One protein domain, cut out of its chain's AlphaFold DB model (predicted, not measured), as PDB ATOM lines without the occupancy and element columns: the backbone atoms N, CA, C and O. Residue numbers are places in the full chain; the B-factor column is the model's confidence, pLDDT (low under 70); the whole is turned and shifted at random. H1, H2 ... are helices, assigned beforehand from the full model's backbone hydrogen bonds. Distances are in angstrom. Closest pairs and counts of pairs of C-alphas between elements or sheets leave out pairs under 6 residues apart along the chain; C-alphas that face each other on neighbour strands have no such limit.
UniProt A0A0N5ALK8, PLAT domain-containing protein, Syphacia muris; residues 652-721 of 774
ATOM      1  N   SER A 652     122.375  79.223  83.697       84.81
ATOM      2  CA  SER A 652     122.510  80.227  84.758       84.81
ATOM      3  C   SER A 652     123.618  79.914  85.770       84.81
ATOM      4  O   SER A 652     124.055  80.833  86.460       84.81
ATOM      5  N   MET A 653     124.153  78.684  85.813       82.00
ATOM      6  CA  MET A 653     125.205  78.280  86.761       82.00
ATOM      7  C   MET A 653     126.405  79.226  86.770       82.00
ATOM      8  O   MET A 653     126.898  79.561  87.840       82.00
ATOM      9  N   LYS A 654     126.864  79.701  85.604       82.69
ATOM     10  CA  LYS A 654     127.999  80.639  85.544       82.69
ATOM     11  C   LYS A 654     127.693  81.954  86.269       82.69
ATOM     12  O   LYS A 654     128.538  82.444  87.008       82.69
ATOM     13  N   ALA A 655     126.485  82.491  86.104       84.94
ATOM     14  CA  ALA A 655     126.059  83.715  86.782       84.94
ATOM     15  C   ALA A 655     125.832  83.488  88.287       84.94
ATOM     16  O   ALA A 655     126.243  84.312  89.100       84.94
ATOM     17  N   ILE A 656     125.242  82.347  88.661       84.44
ATOM     18  CA  ILE A 656     125.010  81.966  90.062       84.44
ATOM     19  C   ILE A 656     126.335  81.770  90.805       84.44
ATOM     20  O   ILE A 656     126.460  82.219  91.938       84.44
ATOM     21  N   ILE A 657     127.339  81.153  90.173       86.19
ATOM     22  CA  ILE A 657     128.665  80.965  90.776       86.19
ATOM     23  C   ILE A 657     129.339  82.318  91.013       86.19
ATOM     24  O   ILE A 657     129.818  82.561  92.115       86.19
ATOM     25  N   VAL A 658     129.329  83.222  90.027       90.00
ATOM     26  CA  VAL A 658     129.923  84.564  90.177       90.00
ATOM     27  C   VAL A 658     129.237  85.356  91.293       90.00
ATOM     28  O   VAL A 658     129.916  85.922  92.147       90.00
ATOM     29  N   PHE A 659     127.902  85.345  91.344       90.38
ATOM     30  CA  PHE A 659     127.155  85.952  92.448       90.38
ATOM     31  C   PHE A 659     127.480  85.290  93.796       90.38
ATOM     32  O   PHE A 659     127.666  85.987  94.789       90.38
ATOM     33  N   GLY A 660     127.609  83.960  93.826       85.44
ATOM     34  CA  GLY A 660     127.983  83.195  95.014       85.44
ATOM     35  C   GLY A 660     129.352  83.588  95.570       85.44
ATOM     36  O   GLY A 660     129.483  83.753  96.778       85.44
ATOM     37  N   VAL A 661     130.352  83.818  94.710       89.38
ATOM     38  CA  VAL A 661     131.677  84.298  95.145       89.38
ATOM     39  C   VAL A 661     131.575  85.685  95.784       89.38
ATOM     40  O   VAL A 661     132.107  85.892  96.872       89.38
ATOM     41  N   ILE A 662     130.848  86.616  95.159       89.50
ATOM     42  CA  ILE A 662     130.642  87.968  95.708       89.50
ATOM     43  C   ILE A 662     129.909  87.896  97.056       89.50
ATOM     44  O   ILE A 662     130.307  88.549  98.021       89.50
ATOM     45  N   PHE A 663     128.872  87.062  97.146       84.81
ATOM     46  CA  PHE A 663     128.106  86.852  98.368       84.81
ATOM     47  C   PHE A 663     128.972  86.290  99.503       84.81
ATOM     48  O   PHE A 663     128.876  86.772 100.629       84.81
ATOM     49  N   VAL A 664     129.844  85.312  99.231       85.25
ATOM     50  CA  VAL A 664     130.755  84.757 100.245       85.25
ATOM     51  C   VAL A 664     131.745  85.814 100.731       85.25
ATOM     52  O   VAL A 664     131.913  85.947 101.935       85.25
ATOM     53  N   ILE A 665     132.333  86.619  99.839       87.94
ATOM     54  CA  ILE A 665     133.275  87.684 100.229       87.94
ATOM     55  C   ILE A 665     132.609  88.688 101.181       87.94
ATOM     56  O   ILE A 665     133.174  89.024 102.223       87.94
ATOM     57  N   ILE A 666     131.393  89.133 100.855       85.88
ATOM     58  CA  ILE A 666     130.643  90.080 101.692       85.88
ATOM     59  C   ILE A 666     130.287  89.448 103.047       85.88
ATOM     60  O   ILE A 666     130.507  90.073 104.085       85.88
ATOM     61  N   ASN A 667     129.793  88.204 103.062       82.62
ATOM     62  CA  ASN A 667     129.444  87.524 104.314       82.62
ATOM     63  C   ASN A 667     130.670  87.225 105.180       82.62
ATOM     64  O   ASN A 667     130.602  87.421 106.384       82.62
ATOM     65  N   SER A 668     131.811  86.845 104.604       83.75
ATOM     66  CA  SER A 668     133.045  86.641 105.372       83.75
ATOM     67  C   SER A 668     133.564  87.939 106.000       83.75
ATOM     68  O   SER A 668     134.071  87.918 107.123       83.75
ATOM     69  N   GLY A 669     133.402  89.083 105.323       85.62
ATOM     70  CA  GLY A 669     133.688  90.398 105.908       85.62
ATOM     71  C   GLY A 669     132.757  90.736 107.080       85.62
ATOM     72  O   GLY A 669     133.202  91.237 108.119       85.62
ATOM     73  N   PHE A 670     131.473  90.401 106.948       82.00
ATOM     74  CA  PHE A 670     130.480  90.568 108.007       82.00
ATOM     75  C   PHE A 670     130.741  89.644 109.210       82.00
ATOM     76  O   PHE A 670     130.782  90.116 110.346       82.00
ATOM     77  N   ASP A 671     131.021  88.362 108.971       83.94
ATOM     78  CA  ASP A 671     131.362  87.376 110.001       83.94
ATOM     79  C   ASP A 671     132.637  87.781 110.761       83.94
ATOM     80  O   ASP A 671     132.689  87.692 111.987       83.94
ATOM     81  N   SER A 672     133.650  88.300 110.059       86.06
ATOM     82  CA  SER A 672     134.889  88.788 110.687       86.06
ATOM     83  C   SER A 672     134.637  89.991 111.601       86.06
ATOM     84  O   SER A 672     135.246  90.110 112.664       86.06
ATOM     85  N   SER A 673     133.706  90.865 111.219       82.00
ATOM     86  CA  SER A 673     133.313  92.020 112.031       82.00
ATOM     87  C   SER A 673     132.535  91.588 113.281       82.00
ATOM     88  O   SER A 673     132.816  92.058 114.383       82.00
ATOM     89  N   LEU A 674     131.599  90.644 113.135       77.25
ATOM     90  CA  LEU A 674     130.837  90.079 114.255       77.25
ATOM     91  C   LEU A 674     131.715  89.295 115.229       77.25
ATOM     92  O   LEU A 674     131.499  89.372 116.437       77.25
ATOM     93  N   TYR A 675     132.711  88.572 114.718       84.50
ATOM     94  CA  TYR A 675     133.711  87.897 115.533       84.50
ATOM     95  C   TYR A 675     134.414  88.889 116.466       84.50
ATOM     96  O   TYR A 675     134.387  88.723 117.680       84.50
ATOM     97  N   LEU A 676     134.974  89.974 115.922       83.81
ATOM     98  CA  LEU A 676     135.713  90.959 116.717       83.81
ATOM     99  C   LEU A 676     134.842  91.662 117.770       83.81
ATOM    100  O   LEU A 676     135.338  91.996 118.843       83.81
ATOM    101  N   LEU A 677     133.556  91.875 117.479       76.62
ATOM    102  CA  LEU A 677     132.633  92.583 118.372       76.62
ATOM    103  C   LEU A 677     132.031  91.693 119.470       76.62
ATOM    104  O   LEU A 677     131.809  92.167 120.582       76.62
ATOM    105  N   LEU A 678     131.727  90.427 119.166       77.12
ATOM    106  CA  LEU A 678     130.908  89.565 120.031       77.12
ATOM    107  C   LEU A 678     131.657  88.345 120.591       77.12
ATOM    108  O   LEU A 678     131.124  87.693 121.493       77.12
ATOM    109  N   ALA A 679     132.875  88.037 120.123       81.88
ATOM    110  CA  ALA A 679     133.630  86.858 120.570       81.88
ATOM    111  C   ALA A 679     133.926  86.844 122.079       81.88
ATOM    112  O   ALA A 679     134.008  85.770 122.675       81.88
ATOM    113  N   SER A 680     134.069  88.016 122.706       80.75
ATOM    114  CA  SER A 680     134.318  88.147 124.148       80.75
ATOM    115  C   SER A 680     133.070  87.936 125.009       80.75
ATOM    116  O   SER A 680     133.198  87.593 126.184       80.75
ATOM    117  N   HIS A 681     131.873  88.136 124.450       77.00
ATOM    118  CA  HIS A 681     130.622  88.184 125.213       77.00
ATOM    119  C   HIS A 681     129.707  86.985 124.961       77.00
ATOM    120  O   HIS A 681     129.002  86.554 125.873       77.00
ATOM    121  N   LEU A 682     129.711  86.420 123.750       77.62
ATOM    122  CA  LEU A 682     128.795  85.350 123.360       77.62
ATOM    123  C   LEU A 682     129.548  84.117 122.855       77.62
ATOM    124  O   LEU A 682     130.329  84.175 121.908       77.62
ATOM    125  N   LYS A 683     129.229  82.953 123.437       76.88
ATOM    126  CA  LYS A 683     129.861  81.666 123.098       76.88
ATOM    127  C   LYS A 683     129.723  81.301 121.615       76.88
ATOM    128  O   LYS A 683     130.653  80.740 121.047       76.88
ATOM    129  N   SER A 684     128.599  81.643 120.980       78.81
ATOM    130  CA  SER A 684     128.339  81.353 119.559       78.81
ATOM    131  C   SER A 684     129.240  82.133 118.593       78.81
ATOM    132  O   SER A 684     129.365  81.739 117.437       78.81
ATOM    133  N   TYR A 685     129.883  83.209 119.065       81.62
ATOM    134  CA  TYR A 685     130.705  84.108 118.250       81.62
ATOM    135  C   TYR A 685     132.210  83.981 118.531       81.62
ATOM    136  O   TYR A 685     133.001  84.719 117.956       81.62
ATOM    137  N   ARG A 686     132.616  83.045 119.402       79.25
ATOM    138  CA  ARG A 686     134.009  82.880 119.853       79.25
ATOM    139  C   ARG A 686     134.960  82.347 118.779       79.25
ATOM    140  O   ARG A 686     136.156  82.600 118.876       79.25
ATOM    141  N   ASP A 687     134.424  81.653 117.774       82.69
ATOM    142  CA  ASP A 687     135.165  81.041 116.666       82.69
ATOM    143  C   ASP A 687     134.602  81.531 115.327       82.69
ATOM    144  O   ASP A 687     133.385  81.644 115.181       82.69
ATOM    145  N   GLN A 688     135.448  81.749 114.315       79.25
ATOM    146  CA  GLN A 688     135.002  82.222 112.991       79.25
ATOM    147  C   GLN A 688     133.974  81.282 112.334       79.25
ATOM    148  O   GLN A 688     132.984  81.733 111.761       79.25
ATOM    149  N   VAL A 689     134.154  79.966 112.482       82.62
ATOM    150  CA  VAL A 689     133.195  78.956 111.995       82.62
ATOM    151  C   VAL A 689     131.887  79.001 112.793       82.62
ATOM    152  O   VAL A 689     130.803  78.815 112.236       82.62
ATOM    153  N   GLY A 690     131.979  79.282 114.096       81.06
ATOM    154  CA  GLY A 690     130.823  79.500 114.961       81.06
ATOM    155  C   GLY A 690     130.000  80.699 114.498       81.06
ATOM    156  O   GLY A 690     128.788  80.574 114.330       81.06
ATOM    157  N   VAL A 691     130.659  81.820 114.185       84.44
ATOM    158  CA  VAL A 691     129.999  83.030 113.674       84.44
ATOM    159  C   VAL A 691     129.276  82.746 112.357       84.44
ATOM    160  O   VAL A 691     128.072  82.974 112.296       84.44
ATOM    161  N   ALA A 692     129.953  82.148 111.371       83.25
ATOM    162  CA  ALA A 692     129.360  81.813 110.070       83.25
ATOM    163  C   ALA A 692     128.139  80.879 110.194       83.25
ATOM    164  O   ALA A 692     127.115  81.036 109.525       83.25
ATOM    165  N   LYS A 693     128.194  79.900 111.107       80.50
ATOM    166  CA  LYS A 693     127.042  79.037 111.408       80.50
ATOM    167  C   LYS A 693     125.888  79.848 111.996       80.50
ATOM    168  O   LYS A 693     124.730  79.643 111.633       80.50
ATOM    169  N   THR A 694     126.195  80.758 112.912       80.56
ATOM    170  CA  THR A 694     125.194  81.557 113.621       80.56
ATOM    171  C   THR A 694     124.553  82.599 112.697       80.56
ATOM    172  O   THR A 694     123.346  82.817 112.791       80.56
ATOM    173  N   THR A 695     125.293  83.173 111.742       78.94
ATOM    174  CA  THR A 695     124.751  84.086 110.721       78.94
ATOM    175  C   THR A 695     123.818  83.369 109.742       78.94
ATOM    176  O   THR A 695     122.728  83.871 109.461       78.94
ATOM    177  N   VAL A 696     124.133  82.135 109.336       78.81
ATOM    178  CA  VAL A 696     123.205  81.291 108.556       78.81
ATOM    179  C   VAL A 696     121.949  80.919 109.360       78.81
ATOM    180  O   VAL A 696     120.834  80.977 108.843       78.81
ATOM    181  N   ILE A 697     122.085  80.591 110.648       73.75
ATOM    182  CA  ILE A 697     120.935  80.318 111.534       73.75
ATOM    183  C   ILE A 697     120.088  81.587 111.760       73.75
ATOM    184  O   ILE A 697     118.864  81.502 111.892       73.75
ATOM    185  N   SER A 698     120.711  82.766 111.742       70.69
ATOM    186  CA  SER A 698     120.033  84.066 111.810       70.69
ATOM    187  C   SER A 698     119.232  84.387 110.540       70.69
ATOM    188  O   SER A 698     118.137  84.956 110.622       70.69
ATOM    189  N   LEU A 699     119.701  83.962 109.359       69.69
ATOM    190  CA  LEU A 699     118.911  84.021 108.117       69.69
ATOM    191  C   LEU A 699     117.630  83.177 108.218       69.69
ATOM    192  O   LEU A 699     116.597  83.582 107.694       69.69
ATOM    193  N   LEU A 700     117.675  82.064 108.959       71.06
ATOM    194  CA  LEU A 700     116.524  81.195 109.236       71.06
ATOM    195  C   LEU A 700     115.623  81.689 110.388       71.06
ATOM    196  O   LEU A 700     114.629  81.033 110.690       71.06
ATOM    197  N   GLY A 701     115.958  82.808 111.044       59.44
ATOM    198  CA  GLY A 701     115.129  83.433 112.086       59.44
ATOM    199  C   GLY A 701     115.143  82.734 113.451       59.44
ATOM    200  O   GLY A 701     114.251  82.956 114.258       59.44
ATOM    201  N   LYS A 702     116.132  81.874 113.730       64.06
ATOM    202  CA  LYS A 702     116.194  81.092 114.984       64.06
ATOM    203  C   LYS A 702     117.044  81.720 116.096       64.06
ATOM    204  O   LYS A 702     117.228  81.097 117.137       64.06
ATOM    205  N   VAL A 703     117.613  82.906 115.877       65.44
ATOM    206  CA  VAL A 703     118.504  83.564 116.847       65.44
ATOM    207  C   VAL A 703     117.709  84.554 117.696       65.44
ATOM    208  O   VAL A 703     117.027  85.418 117.156       65.44
ATOM    209  N   SER A 704     117.826  84.440 119.023       58.84
ATOM    210  CA  SER A 704     117.260  85.387 119.990       58.84
ATOM    211  C   SER A 704     117.959  86.743 119.867       58.84
ATOM    212  O   SER A 704     119.135  86.881 120.203       58.84
ATOM    213  N   ALA A 705     117.241  87.756 119.374       59.22
ATOM    214  CA  ALA A 705     117.769  89.116 119.253       59.22
ATOM    215  C   ALA A 705     118.084  89.750 120.623       59.22
ATOM    216  O   ALA A 705     118.976  90.591 120.725       59.22
ATOM    217  N   ALA A 706     117.404  89.308 121.688       60.88
ATOM    218  CA  ALA A 706     117.562  89.841 123.039       60.88
ATOM    219  C   ALA A 706     118.977  89.627 123.606       60.88
ATOM    220  O   ALA A 706     119.533  90.531 124.228       60.88
ATOM    221  N   ASP A 707     119.589  88.471 123.332       63.38
ATOM    222  CA  ASP A 707     120.913  88.121 123.867       63.38
ATOM    223  C   ASP A 707     122.037  88.928 123.195       63.38
ATOM    224  O   ASP A 707     123.040  89.266 123.822       63.38
ATOM    225  N   VAL A 708     121.852  89.287 121.920       65.94
ATOM    226  CA  VAL A 708     122.810  90.090 121.143       65.94
ATOM    227  C   VAL A 708     122.726  91.572 121.524       65.94
ATOM    228  O   VAL A 708     123.758  92.230 121.662       65.94
ATOM    229  N   ILE A 709     121.511  92.080 121.756       64.25
ATOM    230  CA  ILE A 709     121.266  93.461 122.206       64.25
ATOM    231  C   ILE A 709     121.809  93.673 123.626       64.25
ATOM    232  O   ILE A 709     122.409  94.708 123.909       64.25
ATOM    233  N   ALA A 710     121.660  92.682 124.510       63.50
ATOM    234  CA  ALA A 710     122.196  92.744 125.869       63.50
ATOM    235  C   ALA A 710     123.738  92.730 125.914       63.50
ATOM    236  O   ALA A 710     124.327  93.289 126.838       63.50
ATOM    237  N   ALA A 711     124.391  92.103 124.929       64.50
ATOM    238  CA  ALA A 711     125.845  91.967 124.876       64.50
ATOM    239  C   ALA A 711     126.567  93.215 124.332       64.50
ATOM    240  O   ALA A 711     127.707  93.467 124.716       64.50
ATOM    241  N   SER A 712     125.940  94.006 123.452       60.81
ATOM    242  CA  SER A 712     126.544  95.244 122.941       60.81
ATOM    243  C   SER A 712     125.489  96.272 122.511       60.81
ATOM    244  O   SER A 712     124.644  95.993 121.665       60.81
ATOM    245  N   GLY A 713     125.579  97.508 123.021       58.47
ATOM    246  CA  GLY A 713     124.695  98.614 122.605       58.47
ATOM    247  C   GLY A 713     124.870  99.040 121.136       58.47
ATOM    248  O   GLY A 713     123.988  99.671 120.564       58.47
ATOM    249  N   ILE A 714     125.987  98.652 120.506       55.38
ATOM    250  CA  ILE A 714     126.318  98.913 119.093       55.38
ATOM    251  C   ILE A 714     125.780  97.799 118.167       55.38
ATOM    252  O   ILE A 714     125.692  97.992 116.953       55.38
ATOM    253  N   GLY A 715     125.334  96.658 118.714       51.88
ATOM    254  CA  GLY A 715     124.738  95.559 117.942       51.88
ATOM    255  C   GLY A 715     123.491  95.964 117.142       51.88
ATOM    256  O   GLY A 715     123.223  95.374 116.098       51.88
ATOM    257  N   LEU A 716     122.805  97.032 117.573       49.91
ATOM    258  CA  LEU A 716     121.667  97.669 116.892       49.91
ATOM    259  C   LEU A 716     122.026  98.307 115.536       49.91
ATOM    260  O   LEU A 716     121.174  98.367 114.652       49.91
ATOM    261  N   LEU A 717     123.269  98.767 115.346       51.34
ATOM    262  CA  LEU A 717     123.722  99.364 114.079       51.34
ATOM    263  C   LEU A 717     124.190  98.307 113.066       51.34
ATOM    264  O   LEU A 717     124.103  98.530 111.861       51.34
ATOM    265  N   TYR A 718     124.652  97.144 113.542       51.09
ATOM    266  CA  TYR A 718     125.120  96.044 112.687       51.09
ATOM    267  C   TYR A 718     124.025  95.031 112.332       51.09
ATOM    268  O   TYR A 718     124.177  94.264 111.379       51.09
ATOM    269  N   SER A 719     122.883  95.059 113.022       51.06
ATOM    270  CA  SER A 719     121.655  94.419 112.564       51.06
ATOM    271  C   SER A 719     121.031  95.217 111.413       51.06
ATOM    272  O   SER A 719     120.003  95.871 111.580       51.06
ATOM    273  N   PHE A 720     121.605  95.132 110.209       49.12
ATOM    274  CA  PHE A 720     120.913  95.501 108.965       49.12
ATOM    275  C   PHE A 720     119.786  94.486 108.673       49.12
ATOM    276  O   PHE A 720     119.803  93.719 107.715       49.12
ATOM    277  N   LYS A 721     118.785  94.468 109.555       47.09
ATOM    278  CA  LYS A 721     117.499  93.780 109.428       47.09
ATOM    279  C   LYS A 721     116.367  94.730 109.837       47.09
ATOM    280  O   LYS A 721     115.395  94.299 110.442       47.09
TER     281      LYS A 721
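What this domain is: This is residues 652 to 721 of the 774 residues of the protein "PLAT domain-containing protein" of Syphacia muris (UniProt A0A0N5ALK8). One long helix, H1, makes the long axis; its residues 652 to 666 stick out as an arm, while H2 crosses its other half and the short H3 and H4 lie near that end. The printed part has 70 residues, with four named helices in the order H1, H2, H3, H4 and no named strand: all helix. It is only just loose, close to compact, with a radius of gyration of the C-alphas of 13.4 A, spanning 43 by 21 by 19 A.

How they stand to each other: H1, residues 652 to 678, touches H2, residues 688 to 699, with its residues 668 to 675 alone; the closest C-alphas, of Asp 671 and Val 691, are 5.9 A apart. They run opposite ways at a steep tilt of 68 degrees, only just short of about perpendicular. H3, residues 705 to 711, is close to H1 but not clearly touching, C-alphas 678 and 711 being closest at 7.4 A. H4, residues 715 to 718, is near H1, and only just touches H3, only at the corner, with 3 pairs of C-alphas within 8 A, the closest Ile 709 and Gly 715 at 5.9 A. H2 is apart from H3 and H4. In H1, H2 and H3 every O i to N i+4 pair is within hydrogen-bond range; H4 is too short for one.

Where its parts are: H1 runs 37.4 A from C-alpha 652 at (122.510, 80.227, 84.758), H2 16.9 A, H3 10.2 A, and H4 5.3 A to C-alpha 718 at (125.120, 96.044, 112.687).

The domain as a whole: C-alphas 652 and 710 are farthest apart, 43.0 A. The printed part has no cut and no long link. Residues 699 and 701 to 721 have pLDDT under 70.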